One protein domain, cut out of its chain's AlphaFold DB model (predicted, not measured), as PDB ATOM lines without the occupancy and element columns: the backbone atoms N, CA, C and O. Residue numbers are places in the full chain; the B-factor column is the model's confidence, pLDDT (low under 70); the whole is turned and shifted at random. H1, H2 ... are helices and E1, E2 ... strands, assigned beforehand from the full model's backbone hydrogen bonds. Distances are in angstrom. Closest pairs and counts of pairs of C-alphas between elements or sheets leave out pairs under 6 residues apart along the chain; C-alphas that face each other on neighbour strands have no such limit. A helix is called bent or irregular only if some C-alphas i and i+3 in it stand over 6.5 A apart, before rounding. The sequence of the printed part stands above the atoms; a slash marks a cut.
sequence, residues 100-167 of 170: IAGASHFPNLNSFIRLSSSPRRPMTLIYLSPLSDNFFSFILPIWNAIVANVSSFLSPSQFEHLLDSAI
ATOM      1  N   ILE A 100     -48.701   0.143  28.208       94.12
ATOM      2  CA  ILE A 100     -47.595  -0.480  28.953       94.12
ATOM      3  C   ILE A 100     -47.637  -2.005  28.825       94.12
ATOM      4  O   ILE A 100     -46.604  -2.640  28.645       94.12
ATOM      5  N   ALA A 101     -48.832  -2.593  28.893       93.81
ATOM      6  CA  ALA A 101     -49.041  -4.034  28.783       93.81
ATOM      7  C   ALA A 101     -48.951  -4.563  27.337       93.81
ATOM      8  O   ALA A 101     -49.154  -5.754  27.114       93.81
ATOM      9  N   GLY A 102     -48.709  -3.700  26.341       92.75
ATOM     10  CA  GLY A 102     -48.648  -4.087  24.927       92.75
ATOM     11  C   GLY A 102     -50.001  -4.456  24.301       92.75
ATOM     12  O   GLY A 102     -50.049  -4.932  23.172       92.75
ATOM     13  N   ALA A 103     -51.112  -4.210  25.001       94.25
ATOM     14  CA  ALA A 103     -52.471  -4.491  24.531       94.25
ATOM     15  C   ALA A 103     -53.045  -3.384  23.623       94.25
ATOM     16  O   ALA A 103     -54.167  -3.485  23.124       94.25
ATOM     17  N   SER A 104     -52.330  -2.273  23.444       93.31
ATOM     18  CA  SER A 104     -52.686  -1.200  22.512       93.31
ATOM     19  C   SER A 104     -51.420  -0.578  21.937       93.31
ATOM     20  O   SER A 104     -50.449  -0.363  22.657       93.31
ATOM     21  N   HIS A 105     -51.432  -0.285  20.638       91.06
ATOM     22  CA  HIS A 105     -50.285   0.305  19.959       91.06
ATOM     23  C   HIS A 105     -50.229   1.821  20.180       91.06
ATOM     24  O   HIS A 105     -51.227   2.518  19.995       91.06
ATOM     25  N   PHE A 106     -49.045   2.327  20.522       89.94
ATOM     26  CA  PHE A 106     -48.717   3.748  20.497       89.94
ATOM     27  C   PHE A 106     -47.352   3.924  19.812       89.94
ATOM     28  O   PHE A 106     -46.375   3.315  20.266       89.94
ATOM     29  N   PRO A 107     -47.250   4.730  18.739       90.56
ATOM     30  CA  PRO A 107     -45.991   4.927  18.028       90.56
ATOM     31  C   PRO A 107     -44.902   5.489  18.946       90.56
ATOM     32  O   PRO A 107     -45.102   6.511  19.597       90.56
ATOM     33  N   ASN A 108     -43.738   4.835  18.982       89.56
ATOM     34  CA  ASN A 108     -42.576   5.270  19.762       89.56
ATOM     35  C   ASN A 108     -42.878   5.549  21.249       89.56
ATOM     36  O   ASN A 108     -42.356   6.502  21.811       89.56
ATOM     37  N   LEU A 109     -43.685   4.721  21.926       92.31
ATOM     38  CA  LEU A 109     -44.028   4.913  23.350       92.31
ATOM     39  C   LEU A 109     -42.808   5.207  24.247       92.31
ATOM     40  O   LEU A 109     -42.862   6.091  25.103       92.31
ATOM     41  N   ASN A 110     -41.690   4.527  23.982       91.88
ATOM     42  CA  ASN A 110     -40.429   4.669  24.712       91.88
ATOM     43  C   ASN A 110     -39.768   6.056  24.583       91.88
ATOM     44  O   ASN A 110     -38.882   6.367  25.375       91.88
ATOM     45  N   SER A 111     -40.170   6.901  23.625       92.06
ATOM     46  CA  SER A 111     -39.719   8.301  23.561       92.06
ATOM     47  C   SER A 111     -40.508   9.224  24.492       92.06
ATOM     48  O   SER A 111     -40.089  10.352  24.739       92.06
ATOM     49  N   PHE A 112     -41.658   8.772  25.001       92.56
ATOM     50  CA  PHE A 112     -42.520   9.553  25.890       92.56
ATOM     51  C   PHE A 112     -42.432   9.084  27.335       92.56
ATOM     52  O   PHE A 112     -42.369   9.917  28.242       92.56
ATOM     53  N   ILE A 113     -42.430   7.768  27.547       94.69
ATOM     54  CA  ILE A 113     -42.439   7.153  28.872       94.69
ATOM     55  C   ILE A 113     -41.544   5.920  28.921       94.69
ATOM     56  O   ILE A 113     -41.353   5.238  27.920       94.69
ATOM     57  N   ARG A 114     -41.056   5.587  30.116       95.06
ATOM     58  CA  ARG A 114     -40.451   4.279  30.413       95.06
ATOM     59  C   ARG A 114     -40.854   3.799  31.799       95.06
ATOM     60  O   ARG A 114     -41.126   4.620  32.672       95.06
ATOM     61  N   LEU A 115     -40.831   2.491  32.027       94.31
ATOM     62  CA  LEU A 115     -40.954   1.941  33.378       94.31
ATOM     63  C   LEU A 115     -39.705   2.265  34.210       94.31
ATOM     64  O   LEU A 115     -38.586   2.338  33.696       94.31
ATOM     65  N   SER A 116     -39.912   2.481  35.506       92.62
ATOM     66  CA  SER A 116     -38.838   2.604  36.486       92.62
ATOM     67  C   SER A 116     -38.118   1.267  36.653       92.62
ATOM     68  O   SER A 116     -38.749   0.214  36.674       92.62
ATOM     69  N   SER A 117     -36.801   1.301  36.852       90.12
ATOM     70  CA  SER A 117     -35.999   0.115  37.178       90.12
ATOM     71  C   SER A 117     -36.139  -0.331  38.641       90.12
ATOM     72  O   SER A 117     -35.463  -1.262  39.073       90.12
ATOM     73  N   SER A 118     -36.989   0.332  39.434       89.31
ATOM     74  CA  SER A 118     -37.167   0.013  40.848       89.31
ATOM     75  C   SER A 118     -37.975  -1.278  41.041       89.31
ATOM     76  O   SER A 118     -39.169  -1.286  40.734       89.31
ATOM     77  N   PRO A 119     -37.407  -2.329  41.664       87.19
ATOM     78  CA  PRO A 119     -38.149  -3.560  41.940       87.19
ATOM     79  C   PRO A 119     -39.271  -3.349  42.967       87.19
ATOM     80  O   PRO A 119     -40.249  -4.083  42.975       87.19
ATOM     81  N   ARG A 120     -39.156  -2.319  43.820       89.75
ATOM     82  CA  ARG A 120     -40.170  -1.966  44.829       89.75
ATOM     83  C   ARG A 120     -41.374  -1.226  44.246       89.75
ATOM     84  O   ARG A 120     -42.393  -1.126  44.918       89.75
ATOM     85  N   ARG A 121     -41.236  -0.653  43.046       91.06
ATOM     86  CA  ARG A 121     -42.268   0.152  42.376       91.06
ATOM     87  C   ARG A 121     -42.308  -0.166  40.878       91.06
ATOM     88  O   ARG A 121     -42.024   0.708  40.054       91.06
ATOM     89  N   PRO A 122     -42.663  -1.409  40.514       92.88
ATOM     90  CA  PRO A 122     -42.535  -1.907  39.146       92.88
ATOM     91  C   PRO A 122     -43.469  -1.213  38.149       92.88
ATOM     92  O   PRO A 122     -43.210  -1.247  36.955       92.88
ATOM     93  N   MET A 123     -44.549  -0.578  38.616       95.12
ATOM     94  CA  MET A 123     -45.504   0.139  37.759       95.12
ATOM     95  C   MET A 123     -45.235   1.646  37.671       95.12
ATOM     96  O   MET A 123     -45.943   2.341  36.947       95.12
ATOM     97  N   THR A 124     -44.249   2.186  38.396       96.19
ATOM     98  CA  THR A 124     -43.913   3.613  38.290       96.19
ATOM     99  C   THR A 124     -43.344   3.921  36.910       96.19
ATOM    100  O   THR A 124     -42.469   3.213  36.415       96.19
ATOM    101  N   LEU A 125     -43.812   5.013  36.318       96.12
ATOM    102  CA  LEU A 125     -43.385   5.485  35.010       96.12
ATOM    103  C   LEU A 125     -42.544   6.752  35.132       96.12
ATOM    104  O   LEU A 125     -42.838   7.652  35.920       96.12
ATOM    105  N   ILE A 126     -41.515   6.835  34.302       95.00
ATOM    106  CA  ILE A 126     -40.652   7.999  34.146       95.00
ATOM    107  C   ILE A 126     -41.068   8.707  32.861       95.00
ATOM    108  O   ILE A 126     -41.139   8.083  31.801       95.00
ATOM    109  N   TYR A 127     -41.331  10.006  32.969       94.31
ATOM    110  CA  TYR A 127     -41.618  10.862  31.827       94.31
ATOM    111  C   TYR A 127     -40.322  11.257  31.113       94.31
ATOM    112  O   TYR A 127     -39.358  11.647  31.768       94.31
ATOM    113  N   LEU A 128     -40.295  11.124  29.786       92.38
ATOM    114  CA  LEU A 128     -39.102  11.347  28.960       92.38
ATOM    115  C   LEU A 128     -39.278  12.465  27.930       92.38
ATOM    116  O   LEU A 128     -38.289  13.027  27.467       92.38
ATOM    117  N   SER A 129     -40.517  12.780  27.548       87.50
ATOM    118  CA  SER A 129     -40.768  13.774  26.506       87.50
ATOM    119  C   SER A 129     -40.496  15.198  27.016       87.50
ATOM    120  O   SER A 129     -40.879  15.526  28.137       87.50
ATOM    121  N   PRO A 130     -39.897  16.079  26.193       80.31
ATOM    122  CA  PRO A 130     -39.691  17.484  26.550       80.31
ATOM    123  C   PRO A 130     -40.984  18.315  26.498       80.31
ATOM    124  O   PRO A 130     -41.006  19.459  26.944       80.31
ATOM    125  N   LEU A 131     -42.062  17.770  25.927       80.62
ATOM    126  CA  LEU A 131     -43.341  18.465  25.805       80.62
ATOM    127  C   LEU A 131     -44.013  18.568  27.178       80.62
ATOM    128  O   LEU A 131     -44.028  17.605  27.934       80.62
ATOM    129  N   SER A 132     -44.613  19.704  27.513       75.44
ATOM    130  CA  SER A 132     -45.310  19.884  28.797       75.44
ATOM    131  C   SER A 132     -46.831  19.739  28.698       75.44
ATOM    132  O   SER A 132     -47.488  19.541  29.719       75.44
ATOM    133  N   ASP A 133     -47.391  19.768  27.487       81.81
ATOM    134  CA  ASP A 133     -48.836  19.771  27.238       81.81
ATOM    135  C   ASP A 133     -49.249  18.596  26.340       81.81
ATOM    136  O   ASP A 133     -49.463  18.732  25.136       81.81
ATOM    137  N   ASN A 134     -49.277  17.389  26.907       85.62
ATOM    138  CA  ASN A 134     -49.751  16.200  26.205       85.62
ATOM    139  C   ASN A 134     -50.436  15.218  27.166       85.62
ATOM    140  O   ASN A 134     -50.454  15.396  28.381       85.62
ATOM    141  N   PHE A 135     -51.004  14.146  26.613       88.62
ATOM    142  CA  PHE A 135     -51.663  13.093  27.391       88.62
ATOM    143  C   PHE A 135     -50.801  12.581  28.559       88.62
ATOM    144  O   PHE A 135     -51.279  12.451  29.685       88.62
ATOM    145  N   PHE A 136     -49.524  12.312  28.299       90.75
ATOM    146  CA  PHE A 136     -48.611  11.749  29.283       90.75
ATOM    147  C   PHE A 136     -48.319  12.740  30.412       90.75
ATOM    148  O   PHE A 136     -48.402  12.342  31.573       90.75
ATOM    149  N   SER A 137     -48.068  14.017  30.110       88.44
ATOM    150  CA  SER A 137     -47.765  15.025  31.135       88.44
ATOM    151  C   SER A 137     -48.904  15.201  32.148       88.44
ATOM    152  O   SER A 137     -48.640  15.376  33.337       88.44
ATOM    153  N   PHE A 138     -50.165  15.066  31.719       87.38
ATOM    154  CA  PHE A 138     -51.324  15.130  32.616       87.38
ATOM    155  C   PHE A 138     -51.583  13.835  33.391       87.38
ATOM    156  O   PHE A 138     -51.950  13.883  34.566       87.38
ATOM    157  N   ILE A 139     -51.435  12.677  32.743       91.25
ATOM    158  CA  ILE A 139     -51.873  11.394  33.312       91.25
ATOM    159  C   ILE A 139     -50.790  10.733  34.168       91.25
ATOM    160  O   ILE A 139     -51.120  10.101  35.170       91.25
ATOM    161  N   LEU A 140     -49.507  10.906  33.838       93.19
ATOM    162  CA  LEU A 140     -48.394  10.282  34.566       93.19
ATOM    163  C   LEU A 140     -48.327  10.633  36.052       93.19
ATOM    164  O   LEU A 140     -48.140   9.709  36.846       93.19
ATOM    165  N   PRO A 141     -48.486  11.904  36.475       93.00
ATOM    166  CA  PRO A 141     -48.484  12.233  37.897       93.00
ATOM    167  C   PRO A 141     -49.590  11.498  38.658       93.00
ATOM    168  O   PRO A 141     -49.353  10.975  39.745       93.00
ATOM    169  N   ILE A 142     -50.781  11.398  38.057       93.88
ATOM    170  CA  ILE A 142     -51.934  10.708  38.648       93.88
ATOM    171  C   ILE A 142     -51.677   9.200  38.702       93.88
ATOM    172  O   ILE A 142     -51.874   8.581  39.744       93.88
ATOM    173  N   TRP A 143     -51.183   8.616  37.608       95.81
ATOM    174  CA  TRP A 143     -50.787   7.212  37.550       95.81
ATOM    175  C   TRP A 143     -49.788   6.871  38.658       95.81
ATOM    176  O   TRP A 143     -50.037   5.971  39.458       95.81
ATOM    177  N   ASN A 144     -48.686   7.623  38.743       96.31
ATOM    178  CA  ASN A 144     -47.616   7.385  39.709       96.31
ATOM    179  C   ASN A 144     -48.088   7.545  41.158       96.31
ATOM    180  O   ASN A 144     -47.620   6.803  42.016       96.31
ATOM    181  N   ALA A 145     -49.021   8.464  41.429       95.56
ATOM    182  CA  ALA A 145     -49.634   8.598  42.748       95.56
ATOM    183  C   ALA A 145     -50.475   7.363  43.120       95.56
ATOM    184  O   ALA A 145     -50.370   6.871  44.241       95.56
ATOM    185  N   ILE A 146     -51.256   6.827  42.174       95.44
ATOM    186  CA  ILE A 146     -52.102   5.642  42.391       95.44
ATOM    187  C   ILE A 146     -51.251   4.385  42.614       95.44
ATOM    188  O   ILE A 146     -51.531   3.599  43.518       95.44
ATOM    189  N   VAL A 147     -50.191   4.190  41.822       95.56
ATOM    190  CA  VAL A 147     -49.357   2.974  41.890       95.56
ATOM    191  C   VAL A 147     -48.189   3.074  42.878       95.56
ATOM    192  O   VAL A 147     -47.384   2.149  42.966       95.56
ATOM    193  N   ALA A 148     -48.067   4.171  43.634       92.75
ATOM    194  CA  ALA A 148     -46.910   4.444  44.496       92.75
ATOM    195  C   ALA A 148     -46.617   3.336  45.526       92.75
ATOM    196  O   ALA A 148     -45.452   3.103  45.867       92.75
ATOM    197  N   ASN A 149     -47.675   2.667  45.996       89.88
ATOM    198  CA  ASN A 149     -47.637   1.611  47.012       89.88
ATOM    199  C   ASN A 149     -47.853   0.204  46.429       89.88
ATOM    200  O   ASN A 149     -48.057  -0.752  47.173       89.88
ATOM    201  N   VAL A 150     -47.828   0.067  45.103       93.56
ATOM    202  CA  VAL A 150     -48.014  -1.212  44.419       93.56
ATOM    203  C   VAL A 150     -46.654  -1.896  44.261       93.56
ATOM    204  O   VAL A 150     -45.771  -1.381  43.577       93.56
ATOM    205  N   SER A 151     -46.484  -3.052  44.907       92.12
ATOM    206  CA  SER A 151     -45.210  -3.789  44.982       92.12
ATOM    207  C   SER A 151     -44.982  -4.792  43.847       92.12
ATOM    208  O   SER A 151     -43.866  -5.274  43.677       92.12
ATOM    209  N   SER A 152     -46.008  -5.103  43.057       93.56
ATOM    210  CA  SER A 152     -45.946  -6.049  41.937       93.56
ATOM    211  C   SER A 152     -46.644  -5.479  40.704       93.56
ATOM    212  O   SER A 152     -47.463  -4.571  40.799       93.56
ATOM    213  N   PHE A 153     -46.316  -5.985  39.516       93.88
ATOM    214  CA  PHE A 153     -47.034  -5.570  38.316       93.88
ATOM    215  C   PHE A 153     -48.430  -6.205  38.310       93.88
ATOM    216  O   PHE A 153     -48.560  -7.427  38.286       93.88
ATOM    217  N   LEU A 154     -49.475  -5.377  38.359       96.50
ATOM    218  CA  LEU A 154     -50.856  -5.846  38.452       96.50
ATOM    219  C   LEU A 154     -51.363  -6.389  37.115       96.50
ATOM    220  O   LEU A 154     -51.075  -5.834  36.051       96.50
ATOM    221  N   SER A 155     -52.192  -7.429  37.181       96.44
ATOM    222  CA  SER A 155     -53.010  -7.877  36.046       96.44
ATOM    223  C   SER A 155     -54.095  -6.840  35.688       96.44
ATOM    224  O   SER A 155     -54.405  -5.971  36.511       96.44
ATOM    225  N   PRO A 156     -54.714  -6.913  34.491       96.12
ATOM    226  CA  PRO A 156     -55.691  -5.913  34.055       96.12
ATOM    227  C   PRO A 156     -56.873  -5.740  35.020       96.12
ATOM    228  O   PRO A 156     -57.259  -4.614  35.324       96.12
ATOM    229  N   SER A 157     -57.415  -6.843  35.548       96.19
ATOM    230  CA  SER A 157     -58.536  -6.826  36.496       96.19
ATOM    231  C   SER A 157     -58.141  -6.237  37.851       96.19
ATOM    232  O   SER A 157     -58.870  -5.423  38.411       96.19
ATOM    233  N   GLN A 158     -56.961  -6.593  38.369       96.94
ATOM    234  CA  GLN A 158     -56.436  -6.022  39.612       96.94
ATOM    235  C   GLN A 158     -56.200  -4.516  39.487       96.94
ATOM    236  O   GLN A 158     -56.502  -3.766  40.414       96.94
ATOM    237  N   PHE A 159     -55.681  -4.069  38.341       96.88
ATOM    238  CA  PHE A 159     -55.494  -2.647  38.086       96.88
ATOM    239  C   PHE A 159     -56.834  -1.907  38.007       96.88
ATOM    240  O   PHE A 159     -56.974  -0.839  38.597       96.88
ATOM    241  N   GLU A 160     -57.846  -2.480  37.352       95.88
ATOM    242  CA  GLU A 160     -59.186  -1.884  37.320       95.88
ATOM    243  C   GLU A 160     -59.796  -1.744  38.725       95.88
ATOM    244  O   GLU A 160     -60.291  -0.667  39.066       95.88
ATOM    245  N   HIS A 161     -59.676  -2.776  39.565       95.94
ATOM    246  CA  HIS A 161     -60.105  -2.714  40.966       95.94
ATOM    247  C   HIS A 161     -59.346  -1.656  41.776       95.94
ATOM    248  O   HIS A 161     -59.953  -0.946  42.581       95.94
ATOM    249  N   LEU A 162     -58.036  -1.505  41.549       95.81
ATOM    250  CA  LEU A 162     -57.249  -0.445  42.178       95.81
ATOM    251  C   LEU A 162     -57.814   0.936  41.822       95.81
ATOM    252  O   LEU A 162     -58.008   1.758  42.717       95.81
ATOM    253  N   LEU A 163     -58.131   1.181  40.545       95.38
ATOM    254  CA  LEU A 163     -58.692   2.462  40.105       95.38
ATOM    255  C   LEU A 163     -60.030   2.784  40.778       95.38
ATOM    256  O   LEU A 163     -60.244   3.933  41.162       95.38
ATOM    257  N   ASP A 164     -60.899   1.785  40.947       92.81
ATOM    258  CA  ASP A 164     -62.196   1.964  41.614       92.81
ATOM    259  C   ASP A 164     -62.055   2.365  43.089       92.81
ATOM    260  O   ASP A 164     -62.909   3.077  43.615       92.81
ATOM    261  N   SER A 165     -60.967   1.950  43.745       91.69
ATOM    262  CA  SER A 165     -60.661   2.338  45.128       91.69
ATOM    263  C   SER A 165     -59.904   3.668  45.246       91.69
ATOM    264  O   SER A 165     -60.067   4.387  46.231       91.69
ATOM    265  N   ALA A 166     -59.077   4.004  44.253       91.44
ATOM    266  CA  ALA A 166     -58.124   5.109  44.339       91.44
ATOM    267  C   ALA A 166     -58.681   6.455  43.849       91.44
ATOM    268  O   ALA A 166     -58.165   7.508  44.226       91.44
ATOM    269  N   ILE A 167     -59.707   6.450  42.991       90.56
ATOM    270  CA  ILE A 167     -60.250   7.670  42.380       90.56
ATOM    271  C   ILE A 167     -61.617   7.995  42.981       90.56
ATOM    272  O   ILE A 167     -62.513   7.158  43.045       90.56
TER     273      ILE A 167
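This is residues 100 to 167 of the 170 residues of an uncharacterized protein of Caenorhabditis remanei (UniProt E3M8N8). A short two-stranded hairpin, E1 and E2, has helix H1 packed beside it, mainly at E2, while a second helix, H2, stands across the far end of H1, the last residues of the two helices near each other. Before E1, a long stretch without named elements, residues 100 to 112, loops out, and its residues 102 to 108 stick out free. The printed part has 68 residues, with two named strands and then two named helices in the order E1, E2, H1, H2; the sheet is antiparallel and the class mixed, with under half of the residues in named elements. The whole is compact, with a radius of gyration of the C-alphas of 12.2 A and spans of 30 by 23 by 22 A.

E1 is residues 113 to 115, 7.0 A long, beginning at C-alpha 113 (-42.439, 7.153, 28.872). E2 is residues 125 to 127, 6.5 A. H1 is residues 135 to 146, 16.8 A, and only just irregular: C-alphas 138 and 141 are 6.7 A apart. H2 is residues 156 to 166, 15.3 A, ending at C-alpha 166 (-58.124, 5.109, 44.339).

E1 and E2 form a hairpin, antiparallel at 150 degrees between directions, with N 126 and O 114 2.8 A apart, within hydrogen-bond range. The closest C-alphas of E2 and H1, Leu 125 and Asn 144, are 6.6 A apart. H1 and H2 only just touch, with 3 pairs of C-alphas within 8 A, made by residue 146 of H1 alone; the closest are Ile 146 and Ala 166, 6.4 A. Their lines are about perpendicular, at 79 degrees. H2 is apart from E1 and E2. Every O i to N i+4 pair is within hydrogen-bond range in H2, and 6 of 8 in H1.

The C-alphas farthest apart, Pro 130 and Ser 157, are 32.3 A apart. The printed part has no cut, and the three links between named elements are short. Mean pLDDT of the printed part is 92.1, and no printed residue is under 70.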